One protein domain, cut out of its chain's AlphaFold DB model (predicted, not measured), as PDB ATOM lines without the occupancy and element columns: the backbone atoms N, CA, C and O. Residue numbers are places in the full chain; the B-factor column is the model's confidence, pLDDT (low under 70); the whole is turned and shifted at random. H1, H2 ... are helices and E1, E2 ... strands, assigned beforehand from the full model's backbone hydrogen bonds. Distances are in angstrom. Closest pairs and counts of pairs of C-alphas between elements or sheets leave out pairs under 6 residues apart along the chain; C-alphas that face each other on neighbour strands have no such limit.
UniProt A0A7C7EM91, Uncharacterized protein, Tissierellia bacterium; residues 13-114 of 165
ATOM      1  N   ILE A  13     270.436 213.098 244.061       80.75
ATOM      2  CA  ILE A  13     271.877 212.868 243.921       80.75
ATOM      3  C   ILE A  13     272.673 213.162 245.201       80.75
ATOM      4  O   ILE A  13     273.661 212.494 245.496       80.75
ATOM      5  N   ALA A  14     272.223 214.135 245.995       78.12
ATOM      6  CA  ALA A  14     272.865 214.499 247.253       78.12
ATOM      7  C   ALA A  14     272.858 213.344 248.270       78.12
ATOM      8  O   ALA A  14     273.888 213.054 248.873       78.12
ATOM      9  N   GLU A  15     271.722 212.660 248.412       82.69
ATOM     10  CA  GLU A  15     271.567 211.510 249.311       82.69
ATOM     11  C   GLU A  15     272.419 210.325 248.838       82.69
ATOM     12  O   GLU A  15     273.072 209.646 249.631       82.69
ATOM     13  N   LEU A  16     272.479 210.111 247.522       82.94
ATOM     14  CA  LEU A  16     273.321 209.079 246.922       82.94
ATOM     15  C   LEU A  16     274.806 209.318 247.229       82.94
ATOM     16  O   LEU A  16     275.508 208.392 247.641       82.94
ATOM     17  N   ILE A  17     275.278 210.559 247.077       83.25
ATOM     18  CA  ILE A  17     276.657 210.940 247.404       83.25
ATOM     19  C   ILE A  17     276.941 210.745 248.895       83.25
ATOM     20  O   ILE A  17     277.976 210.173 249.238       83.25
ATOM     21  N   GLU A  18     276.042 211.200 249.774       84.38
ATOM     22  CA  GLU A  18     276.202 211.044 251.225       84.38
ATOM     23  C   GLU A  18     276.374 209.572 251.615       84.38
ATOM     24  O   GLU A  18     277.277 209.242 252.381       84.38
ATOM     25  N   ASN A  19     275.601 208.675 251.001       85.44
ATOM     26  CA  ASN A  19     275.692 207.237 251.249       85.44
ATOM     27  C   ASN A  19     276.971 206.586 250.687       85.44
ATOM     28  O   ASN A  19     277.415 205.556 251.201       85.44
ATOM     29  N   LYS A  20     277.584 207.160 249.642       85.75
ATOM     30  CA  LYS A  20     278.840 206.648 249.060       85.75
ATOM     31  C   LYS A  20     280.082 207.036 249.868       85.75
ATOM     32  O   LYS A  20     281.127 206.406 249.701       85.75
ATOM     33  N   ILE A  21     279.999 208.042 250.741       88.56
ATOM     34  CA  ILE A  21     281.167 208.611 251.422       88.56
ATOM     35  C   ILE A  21     281.138 208.303 252.919       88.56
ATOM     36  O   ILE A  21     280.231 208.684 253.651       88.56
ATOM     37  N   LYS A  22     282.211 207.684 253.415       90.94
ATOM     38  CA  LYS A  22     282.402 207.425 254.849       90.94
ATOM     39  C   LYS A  22     283.055 208.628 255.536       90.94
ATOM     40  O   LYS A  22     284.245 208.579 255.850       90.94
ATOM     41  N   PHE A  23     282.301 209.706 255.761       91.44
ATOM     42  CA  PHE A  23     282.828 210.954 256.345       91.44
ATOM     43  C   PHE A  23     283.542 210.766 257.689       91.44
ATOM     44  O   PHE A  23     284.544 211.432 257.933       91.44
ATOM     45  N   ASP A  24     283.106 209.811 258.513       90.94
ATOM     46  CA  ASP A  24     283.734 209.505 259.809       90.94
ATOM     47  C   ASP A  24     285.192 209.029 259.695       90.94
ATOM     48  O   ASP A  24     285.942 209.070 260.668       90.94
ATOM     49  N   THR A  25     285.612 208.581 258.508       91.94
ATOM     50  CA  THR A  25     286.994 208.146 258.240       91.94
ATOM     51  C   THR A  25     287.924 209.294 257.838       91.94
ATOM     52  O   THR A  25     289.134 209.092 257.721       91.94
ATOM     53  N   LEU A  26     287.382 210.496 257.622       92.19
ATOM     54  CA  LEU A  26     288.131 211.663 257.168       92.19
ATOM     55  C   LEU A  26     288.546 212.547 258.355       92.19
ATOM     56  O   LEU A  26     287.774 212.820 259.272       92.19
ATOM     57  N   ASP A  27     289.782 213.034 258.315       92.12
ATOM     58  CA  ASP A  27     290.333 213.969 259.288       92.12
ATOM     59  C   ASP A  27     289.864 215.397 258.982       92.12
ATOM     60  O   ASP A  27     290.218 215.983 257.960       92.12
ATOM     61  N   LYS A  28     289.113 215.986 259.914       92.31
ATOM     62  CA  LYS A  28     288.549 217.343 259.809       92.31
ATOM     63  C   LYS A  28     289.607 218.451 259.735       92.31
ATOM     64  O   LYS A  28     289.301 219.558 259.292       92.31
ATOM     65  N   ASN A  29     290.842 218.177 260.162       91.94
ATOM     66  CA  ASN A  29     291.952 219.128 260.073       91.94
ATOM     67  C   ASN A  29     292.704 219.041 258.739       91.94
ATOM     68  O   ASN A  29     293.455 219.957 258.400       91.94
ATOM     69  N   SER A  30     292.492 217.964 257.981       92.44
ATOM     70  CA  SER A  30     293.066 217.776 256.655       92.44
ATOM     71  C   SER A  30     292.226 218.479 255.581       92.44
ATOM     72  O   SER A  30     291.065 218.848 255.779       92.44
ATOM     73  N   MET A  31     292.836 218.671 254.416       92.06
ATOM     74  CA  MET A  31     292.161 219.133 253.206       92.06
ATOM     75  C   MET A  31     292.139 218.001 252.186       92.06
ATOM     76  O   MET A  31     293.044 217.164 252.167       92.06
ATOM     77  N   TYR A  32     291.110 217.976 251.347       93.75
ATOM     78  CA  TYR A  32     290.871 216.881 250.418       93.75
ATOM     79  C   TYR A  32     290.650 217.363 248.992       93.75
ATOM     80  O   TYR A  32     290.098 218.442 248.758       93.75
ATOM     81  N   ASP A  33     291.056 216.517 248.058       93.56
ATOM     82  CA  ASP A  33     290.700 216.587 246.656       93.56
ATOM     83  C   ASP A  33     289.635 215.525 246.388       93.56
ATOM     84  O   ASP A  33     289.751 214.374 246.820       93.56
ATOM     85  N   VAL A  34     288.567 215.937 245.714       93.56
ATOM     86  CA  VAL A  34     287.443 215.067 245.366       93.56
ATOM     87  C   VAL A  34     287.473 214.828 243.873       93.56
ATOM     88  O   VAL A  34     287.504 215.783 243.097       93.56
ATOM     89  N   HIS A  35     287.441 213.563 243.482       92.81
ATOM     90  CA  HIS A  35     287.354 213.144 242.095       92.81
ATOM     91  C   HIS A  35     286.039 212.420 241.884       92.81
ATOM     92  O   HIS A  35     285.747 211.443 242.572       92.81
ATOM     93  N   VAL A  36     285.253 212.929 240.947       91.88
ATOM     94  CA  VAL A  36     283.978 212.354 240.557       91.88
ATOM     95  C   VAL A  36     284.037 211.969 239.094       91.88
ATOM     96  O   VAL A  36     284.305 212.823 238.249       91.88
ATOM     97  N   GLU A  37     283.735 210.707 238.816       90.69
ATOM     98  CA  GLU A  37     283.462 210.216 237.471       90.69
ATOM     99  C   GLU A  37     281.968 209.934 237.319       90.69
ATOM    100  O   GLU A  37     281.356 209.363 238.227       90.69
ATOM    101  N   PHE A  38     281.372 210.348 236.202       88.81
ATOM    102  CA  PHE A  38     279.953 210.135 235.916       88.81
ATOM    103  C   PHE A  38     279.733 209.689 234.474       88.81
ATOM    104  O   PHE A  38     280.474 210.085 233.576       88.81
ATOM    105  N   TYR A  39     278.683 208.899 234.251       85.44
ATOM    106  CA  TYR A  39     278.288 208.521 232.900       85.44
ATOM    107  C   TYR A  39     277.653 209.713 232.168       85.44
ATOM    108  O   TYR A  39     276.646 210.261 232.633       85.44
ATOM    109  N   ASN A  40     278.228 210.128 231.038       83.31
ATOM    110  CA  ASN A  40     277.722 211.248 230.250       83.31
ATOM    111  C   ASN A  40     276.664 210.772 229.247       83.31
ATOM    112  O   ASN A  40     276.953 210.437 228.102       83.31
ATOM    113  N   TYR A  41     275.412 210.797 229.697       78.50
ATOM    114  CA  TYR A  41     274.248 210.463 228.878       78.50
ATOM    115  C   TYR A  41     274.076 211.343 227.653       78.50
ATOM    116  O   TYR A  41     273.688 210.839 226.610       78.50
ATOM    117  N   ASP A  42     274.347 212.638 227.785       73.12
ATOM    118  CA  ASP A  42     274.146 213.573 226.683       73.12
ATOM    119  C   ASP A  42     275.097 213.235 225.530       73.12
ATOM    120  O   ASP A  42     274.709 213.302 224.370       73.12
ATOM    121  N   LEU A  43     276.318 212.803 225.858       70.88
ATOM    122  CA  LEU A  43     277.281 212.320 224.873       70.88
ATOM    123  C   LEU A  43     276.897 210.946 224.303       70.88
ATOM    124  O   LEU A  43     277.079 210.718 223.114       70.88
ATOM    125  N   ALA A  44     276.363 210.038 225.125       68.69
ATOM    126  CA  ALA A  44     275.941 208.713 224.667       68.69
ATOM    127  C   ALA A  44     274.692 208.750 223.761       68.69
ATOM    128  O   ALA A  44     274.584 207.955 222.830       68.69
ATOM    129  N   GLU A  45     273.740 209.649 224.037       66.94
ATOM    130  CA  GLU A  45     272.460 209.746 223.319       66.94
ATOM    131  C   GLU A  45     272.526 210.666 222.084       66.94
ATOM    132  O   GLU A  45     271.807 210.414 221.118       66.94
ATOM    133  N   ASP A  46     273.381 211.697 222.082       60.19
ATOM    134  CA  ASP A  46     273.470 212.708 221.011       60.19
ATOM    135  C   ASP A  46     274.838 212.677 220.298       60.19
ATOM    136  O   ASP A  46     275.505 213.694 220.111       60.19
ATOM    137  N   LEU A  47     275.256 211.470 219.890       51.66
ATOM    138  CA  LEU A  47     276.532 211.190 219.203       51.66
ATOM    139  C   LEU A  47     276.708 211.929 217.862       51.66
ATOM    140  O   LEU A  47     277.814 211.979 217.340       51.66
ATOM    141  N   LEU A  48     275.630 212.479 217.295       43.69
ATOM    142  CA  LEU A  48     275.613 213.155 215.990       43.69
ATOM    143  C   LEU A  48     275.665 214.690 216.102       43.69
ATOM    144  O   LEU A  48     275.554 215.378 215.087       43.69
ATOM    145  N   ASN A  49     275.763 215.239 217.317       49.97
ATOM    146  CA  ASN A  49     275.704 216.676 217.565       49.97
ATOM    147  C   ASN A  49     276.980 217.192 218.241       49.97
ATOM    148  O   ASN A  49     277.088 217.295 219.469       49.97
ATOM    149  N   ASP A  50     277.933 217.595 217.405       44.09
ATOM    150  CA  ASP A  50     279.287 218.019 217.786       44.09
ATOM    151  C   ASP A  50     279.347 219.137 218.821       44.09
ATOM    152  O   ASP A  50     280.322 219.279 219.557       44.09
ATOM    153  N   HIS A  51     278.314 219.975 218.858       45.66
ATOM    154  CA  HIS A  51     278.295 221.166 219.699       45.66
ATOM    155  C   HIS A  51     277.744 220.885 221.103       45.66
ATOM    156  O   HIS A  51     278.037 221.637 222.032       45.66
ATOM    157  N   VAL A  52     276.976 219.804 221.280       51.47
ATOM    158  CA  VAL A  52     276.334 219.445 222.560       51.47
ATOM    159  C   VAL A  52     277.168 218.429 223.343       51.47
ATOM    160  O   VAL A  52     277.222 218.492 224.575       51.47
ATOM    161  N   ALA A  53     277.864 217.547 222.625       53.81
ATOM    162  CA  ALA A  53     278.646 216.420 223.130       53.81
ATOM    163  C   ALA A  53     279.713 216.789 224.188       53.81
ATOM    164  O   ALA A  53     279.959 216.032 225.131       53.81
ATOM    165  N   TYR A  54     280.310 217.982 224.088       66.75
ATOM    166  CA  TYR A  54     281.451 218.396 224.921       66.75
ATOM    167  C   TYR A  54     281.211 219.693 225.707       66.75
ATOM    168  O   TYR A  54     282.156 220.321 226.194       66.75
ATOM    169  N   GLU A  55     279.955 220.116 225.860       72.62
ATOM    170  CA  GLU A  55     279.632 221.363 226.551       72.62
ATOM    171  C   GLU A  55     279.645 221.208 228.083       72.62
ATOM    172  O   GLU A  55     279.009 220.326 228.669       72.62
ATOM    173  N   ILE A  56     280.302 222.143 228.778       80.25
ATOM    174  CA  ILE A  56     280.161 222.273 230.233       80.25
ATOM    175  C   ILE A  56     278.875 223.043 230.553       80.25
ATOM    176  O   ILE A  56     278.853 224.271 230.621       80.25
ATOM    177  N   LYS A  57     277.812 222.294 230.836       83.69
ATOM    178  CA  LYS A  57     276.493 222.818 231.218       83.69
ATOM    179  C   LYS A  57     276.397 223.269 232.685       83.69
ATOM    180  O   LYS A  57     277.234 222.923 233.528       83.69
ATOM    181  N   ARG A  58     275.344 224.027 233.015       85.50
ATOM    182  CA  ARG A  58     275.057 224.563 234.366       85.50
ATOM    183  C   ARG A  58     274.950 223.461 235.422       85.50
ATOM    184  O   ARG A  58     275.344 223.655 236.574       85.50
ATOM    185  N   GLU A  59     274.412 222.325 235.026       86.50
ATOM    186  CA  GLU A  59     274.133 221.140 235.827       86.50
ATOM    187  C   GLU A  59     275.410 220.608 236.486       86.50
ATOM    188  O   GLU A  59     275.404 220.316 237.681       86.50
ATOM    189  N   HIS A  60     276.535 220.614 235.764       88.06
ATOM    190  CA  HIS A  60     277.847 220.243 236.296       88.06
ATOM    191  C   HIS A  60     278.242 221.106 237.501       88.06
ATOM    192  O   HIS A  60     278.675 220.605 238.540       88.06
ATOM    193  N   TYR A  61     278.051 222.422 237.402       88.62
ATOM    194  CA  TYR A  61     278.387 223.346 238.485       88.62
ATOM    195  C   TYR A  61     277.420 223.244 239.665       88.62
ATOM    196  O   TYR A  61     277.844 223.385 240.817       88.62
ATOM    197  N   LEU A  62     276.136 222.981 239.403       89.75
ATOM    198  CA  LEU A  62     275.161 222.700 240.456       89.75
ATOM    199  C   LEU A  62     275.530 221.426 241.218       89.75
ATOM    200  O   LEU A  62     275.541 221.444 242.449       89.75
ATOM    201  N   PHE A  63     275.917 220.370 240.506       90.88
ATOM    202  CA  PHE A  63     276.395 219.129 241.105       90.88
ATOM    203  C   PHE A  63     277.628 219.365 241.990       90.88
ATOM    204  O   PHE A  63     277.616 219.015 243.171       90.88
ATOM    205  N   ILE A  64     278.655 220.054 241.477       91.38
ATOM    206  CA  ILE A  64     279.868 220.389 242.249       91.38
ATOM    207  C   ILE A  64     279.515 221.181 243.510       91.38
ATOM    208  O   ILE A  64     280.038 220.904 244.591       91.38
ATOM    209  N   LYS A  65     278.621 222.169 243.391       91.38
ATOM    210  CA  LYS A  65     278.163 222.966 244.533       91.38
ATOM    211  C   LYS A  65     277.463 222.092 245.572       91.38
ATOM    212  O   LYS A  65     277.749 222.234 246.758       91.38
ATOM    213  N   ASN A  66     276.594 221.179 245.143       91.06
ATOM    214  CA  ASN A  66     275.894 220.261 246.040       91.06
ATOM    215  C   ASN A  66     276.876 219.359 246.791       91.06
ATOM    216  O   ASN A  66     276.809 219.292 248.018       91.06
ATOM    217  N   VAL A  67     277.841 218.754 246.093       91.44
ATOM    218  CA  VAL A  67     278.857 217.902 246.728       91.44
ATOM    219  C   VAL A  67     279.697 218.712 247.715       91.44
ATOM    220  O   VAL A  67     279.888 218.300 248.855       91.44
ATOM    221  N   ARG A  68     280.149 219.911 247.333       92.75
ATOM    222  CA  ARG A  68     280.917 220.778 248.240       92.75
ATOM    223  C   ARG A  68     280.128 221.148 249.499       92.75
ATOM    224  O   ARG A  68     280.694 221.085 250.587       92.75
ATOM    225  N   ASN A  69     278.836 221.449 249.367       92.44
ATOM    226  CA  ASN A  69     277.969 221.727 250.514       92.44
ATOM    227  C   ASN A  69     277.831 220.508 251.443       92.44
ATOM    228  O   ASN A  69     277.785 220.677 252.658       92.44
ATOM    229  N   ILE A  70     277.771 219.287 250.899       92.94
ATOM    230  CA  ILE A  70     277.717 218.049 251.696       92.94
ATOM    231  C   ILE A  70     278.989 217.898 252.543       92.94
ATOM    232  O   ILE A  70     278.912 217.646 253.746       92.94
ATOM    233  N   PHE A  71     280.164 218.098 251.948       92.94
ATOM    234  CA  PHE A  71     281.428 218.029 252.688       92.94
ATOM    235  C   PHE A  71     281.538 219.138 253.739       92.94
ATOM    236  O   PHE A  71     281.968 218.876 254.861       92.94
ATOM    237  N   GLU A  72     281.097 220.354 253.411       93.06
ATOM    238  CA  GLU A  72     281.094 221.483 254.344       93.06
ATOM    239  C   GLU A  72     280.178 221.231 255.549       93.06
ATOM    240  O   GLU A  72     280.606 221.439 256.684       93.06
ATOM    241  N   LYS A  73     278.972 220.680 255.338       94.12
ATOM    242  CA  LYS A  73     278.073 220.242 256.426       94.12
ATOM    243  C   LYS A  73     278.734 219.229 257.365       94.12
ATOM    244  O   LYS A  73     278.470 219.237 258.563       94.12
ATOM    245  N   ASN A  74     279.619 218.389 256.830       92.69
ATOM    246  CA  ASN A  74     280.382 217.400 257.590       92.69
ATOM    247  C   ASN A  74     281.710 217.946 258.159       92.69
ATOM    248  O   ASN A  74     282.488 217.195 258.748       92.69
ATOM    249  N   ASN A  75     281.955 219.258 258.054       94.12
ATOM    250  CA  ASN A  75     283.187 219.933 258.479       94.12
ATOM    251  C   ASN A  75     284.457 219.408 257.784       94.12
ATOM    252  O   ASN A  75     285.533 219.399 258.384       94.12
ATOM    253  N   ILE A  76     284.346 218.981 256.523       94.06
ATOM    254  CA  ILE A  76     285.477 218.547 255.697       94.06
ATOM    255  C   ILE A  76     285.798 219.621 254.656       94.06
ATOM    256  O   ILE A  76     284.925 220.108 253.936       94.06
ATOM    257  N   LYS A  77     287.077 219.989 254.552       92.56
ATOM    258  CA  LYS A  77     287.551 220.993 253.592       92.56
ATOM    259  C   LYS A  77     287.924 220.336 252.265       92.56
ATOM    260  O   LYS A  77     288.785 219.462 252.234       92.56
ATOM    261  N   ILE A  78     287.329 220.818 251.172       92.31
ATOM    262  CA  ILE A  78     287.726 220.448 249.806       92.31
ATOM    263  C   ILE A  78     288.502 221.591 249.156       92.31
ATOM    264  O   ILE A  78     287.957 222.693 248.992       92.31
ATOM    265  N   ASN A  79     289.703 221.296 248.666       90.44
ATOM    266  CA  ASN A  79     290.484 222.224 247.857       90.44
ATOM    267  C   ASN A  79     290.193 222.006 246.379       90.44
ATOM    268  O   ASN A  79     289.571 222.871 245.745       90.44
ATOM    269  N   LYS A  80     290.518 220.832 245.841       92.81
ATOM    270  CA  LYS A  80     290.293 220.531 244.430       92.81
ATOM    271  C   LYS A  80     289.052 219.675 244.219       92.81
ATOM    272  O   LYS A  80     288.771 218.758 244.982       92.81
ATOM    273  N   PHE A  81     288.306 219.986 243.169       93.81
ATOM    274  CA  PHE A  81     287.194 219.164 242.715       93.81
ATOM    275  C   PHE A  81     287.390 218.828 241.245       93.81
ATOM    276  O   PHE A  81     287.451 219.737 240.419       93.81
ATOM    277  N   HIS A  82     287.475 217.542 240.940       91.88
ATOM    278  CA  HIS A  82     287.509 217.004 239.593       91.88
ATOM    279  C   HIS A  82     286.146 216.398 239.280       91.88
ATOM    280  O   HIS A  82     285.677 215.536 240.019       91.88
ATOM    281  N   LEU A  83     285.517 216.855 238.205       91.69
ATOM    282  CA  LEU A  83     284.319 216.241 237.646       91.69
ATOM    283  C   LEU A  83     284.646 215.786 236.227       91.69
ATOM    284  O   LEU A  83     285.004 216.622 235.398       91.69
ATOM    285  N   MET A  84     284.571 214.485 235.972       90.00
ATOM    286  CA  MET A  84     284.977 213.873 234.709       90.00
ATOM    287  C   MET A  84     283.838 213.003 234.177       90.00
ATOM    288  O   MET A  84     283.373 212.100 234.865       90.00
ATOM    289  N   GLY A  85     283.350 213.308 232.980       87.81
ATOM    290  CA  GLY A  85     282.373 212.478 232.288       87.81
ATOM    291  C   GLY A  85     283.048 211.351 231.513       87.81
ATOM    292  O   GLY A  85     284.212 211.476 231.128       87.81
ATOM    293  N   THR A  86     282.324 210.256 231.314       83.38
ATOM    294  CA  THR A  86     282.758 209.085 230.542       83.38
ATOM    295  C   THR A  86     281.561 208.396 229.893       83.38
ATOM    296  O   THR A  86     280.446 208.515 230.401       83.38
ATOM    297  N   ILE A  87     281.773 207.696 228.781       78.75
ATOM    298  CA  ILE A  87     280.750 206.897 228.079       78.75
ATOM    299  C   ILE A  87     281.089 205.402 228.009       78.75
ATOM    300  O   ILE A  87     280.233 204.607 227.626       78.75
ATOM    301  N   ILE A  88     282.306 205.013 228.403       72.69
ATOM    302  CA  ILE A  88     282.808 203.629 228.311       72.69
ATOM    303  C   ILE A  88     283.290 203.055 229.648       72.69
ATOM    304  O   ILE A  88     283.065 201.878 229.922       72.69
ATOM    305  N   ASP A  89     283.904 203.862 230.518       69.06
ATOM    306  CA  ASP A  89     284.593 203.356 231.717       69.06
ATOM    307  C   ASP A  89     283.666 203.159 232.926       69.06
ATOM    308  O   ASP A  89     284.117 202.848 234.033       69.06
ATOM    309  N   LEU A  90     282.366 203.381 232.747       78.81
ATOM    310  CA  LEU A  90     281.408 203.411 233.837       78.81
ATOM    311  C   LEU A  90     280.057 202.846 233.381       78.81
ATOM    312  O   LEU A  90     279.590 203.210 232.304       78.81
ATOM    313  N   PRO A  91     279.394 201.996 234.182       77.25
ATOM    314  CA  PRO A  91     278.033 201.570 233.888       77.25
ATOM    315  C   PRO A  91     277.066 202.751 233.754       77.25
ATOM    316  O   PRO A  91     277.159 203.749 234.479       77.25
ATOM    317  N   GLU A  92     276.081 202.596 232.870       66.44
ATOM    318  CA  GLU A  92     274.952 203.516 232.755       66.44
ATOM    319  C   GLU A  92     274.283 203.683 234.130       66.44
ATOM    320  O   GLU A  92     273.739 202.737 234.703       66.44
ATOM    321  N   ASN A  93     274.288 204.913 234.654       72.50
ATOM    322  CA  ASN A  93     273.791 205.293 235.982       72.50
ATOM    323  C   ASN A  93     274.754 204.913 237.101       72.50
ATOM    324  O   ASN A  93     274.323 204.560 238.193       72.50
ATOM    325  N   GLU A  94     276.054 204.997 236.893       78.75
ATOM    326  CA  GLU A  94     276.984 205.010 238.009       78.75
ATOM    327  C   GLU A  94     277.597 206.404 238.186       78.75
ATOM    328  O   GLU A  94     277.649 207.227 237.269       78.75
ATOM    329  N   ILE A  95     278.011 206.687 239.418       86.56
ATOM    330  CA  ILE A  95     278.890 207.801 239.759       86.56
ATOM    331  C   ILE A  95     279.938 207.235 240.704       86.56
ATOM    332  O   ILE A  95     279.601 206.702 241.771       86.56
ATOM    333  N   ASN A  96     281.201 207.368 240.321       88.62
ATOM    334  CA  ASN A  96     282.331 206.994 241.154       88.62
ATOM    335  C   ASN A  96     282.894 208.226 241.838       88.62
ATOM    336  O   ASN A  96     283.066 209.271 241.219       88.62
ATOM    337  N   ILE A  97     283.162 208.104 243.137       90.38
ATOM    338  CA  ILE A  97     283.703 209.188 243.949       90.38
ATOM    339  C   ILE A  97     284.927 208.658 244.673       90.38
ATOM    340  O   ILE A  97     284.836 207.691 245.429       90.38
ATOM    341  N   SER A  98     286.061 209.315 244.466       92.00
ATOM    342  CA  SER A  98     287.273 209.075 245.238       92.00
ATOM    343  C   SER A  98     287.723 210.354 245.934       92.00
ATOM    344  O   SER A  98     287.490 211.476 245.477       92.00
ATOM    345  N   ILE A  99     288.306 210.169 247.116       93.25
ATOM    346  CA  ILE A  99     288.691 211.249 248.019       93.25
ATOM    347  C   ILE A  99     290.141 211.014 248.406       93.25
ATOM    348  O   ILE A  99     290.484 209.970 248.963       93.25
ATOM    349  N   LEU A 100     290.986 211.994 248.117       92.94
ATOM    350  CA  LEU A 100     292.420 211.948 248.380       92.94
ATOM    351  C   LEU A 100     292.803 213.147 249.237       92.94
ATOM    352  O   LEU A 100     292.183 214.204 249.142       92.94
ATOM    353  N   LYS A 101     293.812 213.007 250.101       91.94
ATOM    354  CA  LYS A 101     294.344 214.172 250.816       91.94
ATOM    355  C   LYS A 101     294.955 215.138 249.804       91.94
ATOM    356  O   LYS A 101     295.708 214.722 248.929       91.94
ATOM    357  N   SER A 102     294.608 216.411 249.935       88.75
ATOM    358  CA  SER A 102     295.103 217.470 249.066       88.75
ATOM    359  C   SER A 102     296.498 217.908 249.493       88.75
ATOM    360  O   SER A 102     296.758 218.074 250.686       88.75
ATOM    361  N   ASN A 103     297.360 218.154 248.509       84.06
ATOM    362  CA  ASN A 103     298.660 218.810 248.697       84.06
ATOM    363  C   ASN A 103     298.639 220.283 248.248       84.06
ATOM    364  O   ASN A 103     299.656 220.966 248.308       84.06
ATOM    365  N   GLU A 104     297.495 220.765 247.767       74.31
ATOM    366  CA  GLU A 104     297.318 222.110 247.224       74.31
ATOM    367  C   GLU A 104     296.636 223.002 248.257       74.31
ATOM    368  O   GLU A 104     295.761 222.536 248.975       74.31
ATOM    369  N   GLU A 105     296.955 224.296 248.314       74.31
ATOM    370  CA  GLU A 105     296.276 225.237 249.230       74.31
ATOM    371  C   GLU A 105     295.090 225.966 248.579       74.31
ATOM    372  O   GLU A 105     294.227 226.528 249.259       74.31
ATOM    373  N   LYS A 106     295.028 225.988 247.241       83.12
ATOM    374  CA  LYS A 106     294.039 226.780 246.498       83.12
ATOM    375  C   LYS A 106     292.791 225.972 246.170       83.12
ATOM    376  O   LYS A 106     292.860 224.856 245.660       83.12
ATOM    377  N   LYS A 107     291.626 226.601 246.356       88.12
ATOM    378  CA  LYS A 107     290.353 226.049 245.885       88.12
ATOM    379  C   LYS A 107     290.272 226.120 244.364       88.12
ATOM    380  O   LYS A 107     290.396 227.200 243.788       88.12
ATOM    381  N   ARG A 108     290.008 224.986 243.718       90.31
ATOM    382  CA  ARG A 108     289.823 224.905 242.264       90.31
ATOM    383  C   ARG A 108     288.779 223.852 241.909       90.31
ATOM    384  O   ARG A 108     288.690 222.812 242.553       90.31
ATOM    385  N   ASN A 109     288.013 224.124 240.861       88.12
ATOM    386  CA  ASN A 109     287.190 223.126 240.188       88.12
ATOM    387  C   ASN A 109     287.796 222.869 238.815       88.12
ATOM    388  O   ASN A 109     288.251 223.810 238.159       88.12
ATOM    389  N   ILE A 110     287.810 221.614 238.397       87.94
ATOM    390  CA  ILE A 110     288.164 221.245 237.040       87.94
ATOM    391  C   ILE A 110     287.124 220.262 236.526       87.94
ATOM    392  O   ILE A 110     286.795 219.287 237.200       87.94
ATOM    393  N   VAL A 111     286.555 220.594 235.372       86.50
ATOM    394  CA  VAL A 111     285.402 219.909 234.801       86.50
ATOM    395  C   VAL A 111     285.759 219.493 233.392       86.50
ATOM    396  O   VAL A 111     286.166 220.334 232.593       86.50
ATOM    397  N   TRP A 112     285.588 218.210 233.116       85.38
ATOM    398  CA  TRP A 112     285.713 217.635 231.792       85.38
ATOM    399  C   TRP A 112     284.451 216.832 231.503       85.38
ATOM    400  O   TRP A 112     284.174 215.881 232.227       85.38
ATOM    401  N   PRO A 113     283.664 217.206 230.487       75.94
ATOM    402  CA  PRO A 113     282.428 216.501 230.162       75.94
ATOM    403  C   PRO A 113     282.685 215.117 229.543       75.94
ATOM    404  O   PRO A 113     281.800 214.274 229.565       75.94
ATOM    405  N   CYS A 114     283.890 214.862 229.034       78.31
ATOM    406  CA  CYS A 114     284.305 213.585 228.463       78.31
ATOM    407  C   CYS A 114     285.815 213.416 228.663       78.31
ATOM    408  O   CYS A 114     286.570 214.357 228.392       78.31
TER     409      CYS A 114
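This is residues 13 to 114 of the 165 residues of an uncharacterized protein of Tissierellia bacterium (UniProt A0A7C7EM91). A twisted sheet of four strands has the long helix H3 lying slantwise across one face, with the short helix H1 next to H3 on the side of edge strand E3; the other face is bare of named helices. At one end, past the ends of E1 and E2, the small helix H2 leads into a loop whose residues 46 to 51 stick out and add to the length. The printed part has 102 residues, with three named helices and four named strands in the order H1 E1 H2 H3 E2 E3 E4; the sheet runs E3 E1 E2 E4 and is mixed. The class is mixed, helices and strands, in two layers, H1 and H3 being on one face of the sheet. The whole is compact, with a radius of gyration of the C-alphas of 14.3 A, yet elongated in outline, spanning 47 by 27 by 21 A.

Start at the first printed residue, with H1, residues 13 to 20. It touches H3, residues 58 to 73, where H3 uses its residues 66 to 70 alone; the closest C-alphas, of Ala 14 and Asn 66, are 6.6 A apart. The two helices run the same way at a steep tilt of 47 degrees. H1 is on the sheet through E3, residues 95 to 101, and their closest C-alphas, of Lys 20 and Ile 97, are 7.5 A apart. Next look at E1, residues 31 to 39, an inner strand. E3 is its antiparallel neighbour at 162 degrees, with N 35 and O 98 within hydrogen-bond range at 2.9 A. E2, residues 77 to 86, is its parallel neighbour at 17 degrees, with N 36 and O 82 at 2.8 A and N 84 and O 36 at 2.8 A. After E1 comes H2, residues 41 to 45, which is only just on the sheet, with 5 pairs of C-alphas within 10 A; it only grazes the sheet, with its residues 41 to 44. H2 is apart from H1 and from H3. E1, H2 with H3, and E2 form a strand-helix-strand unit, two parallel neighbour strands with helices between, and its crossover is right-handed. H3 lies over E1, E2 and E4, residues 108 to 112, at a height over the sheet of 9.8 A. It runs slantwise to the strands, at 35 degrees to E2 on the local plane; the closest C-alphas of H3 and E2, of Phe 71 and Lys 77, are 6.9 A apart. E2 bends by 56 degrees at residue 80. E4 is an edge strand and the parallel neighbour of E2 at 6 degrees, with N 110 and O 81 at 2.8 A. In H1, H2 and H3 every O i to N i+4 pair is within hydrogen-bond range.

Find C-alpha 13 at (271.877, 212.868, 243.921); from there H1 runs 10.7 A to C-alpha 20. E1 covers 26.8 A from C-alpha 31 to C-alpha 39, and H2 covers 5.9 A from 41 to 45. Go to C-alpha 58 at (275.057, 224.563, 234.366), where H3 sets out on its 22.7 A to C-alpha 73. E2 is 26.4 A long from 77 to 86, and E3 is 20.0 A long from 95 to 101. E4 runs 13.4 A from C-alpha 108 to C-alpha 112 at (285.713, 217.635, 231.792).

The two C-alphas farthest apart are those of Asn 29 and Leu 48, at 47.4 A. The printed part has no cut, and the link from H2 to H3, residues 46 to 57, is long. Read the B-factor column for the model's confidence: the mean pLDDT of the printed part is 83.3, with residues 44 to 54, 89 and 92 under 70.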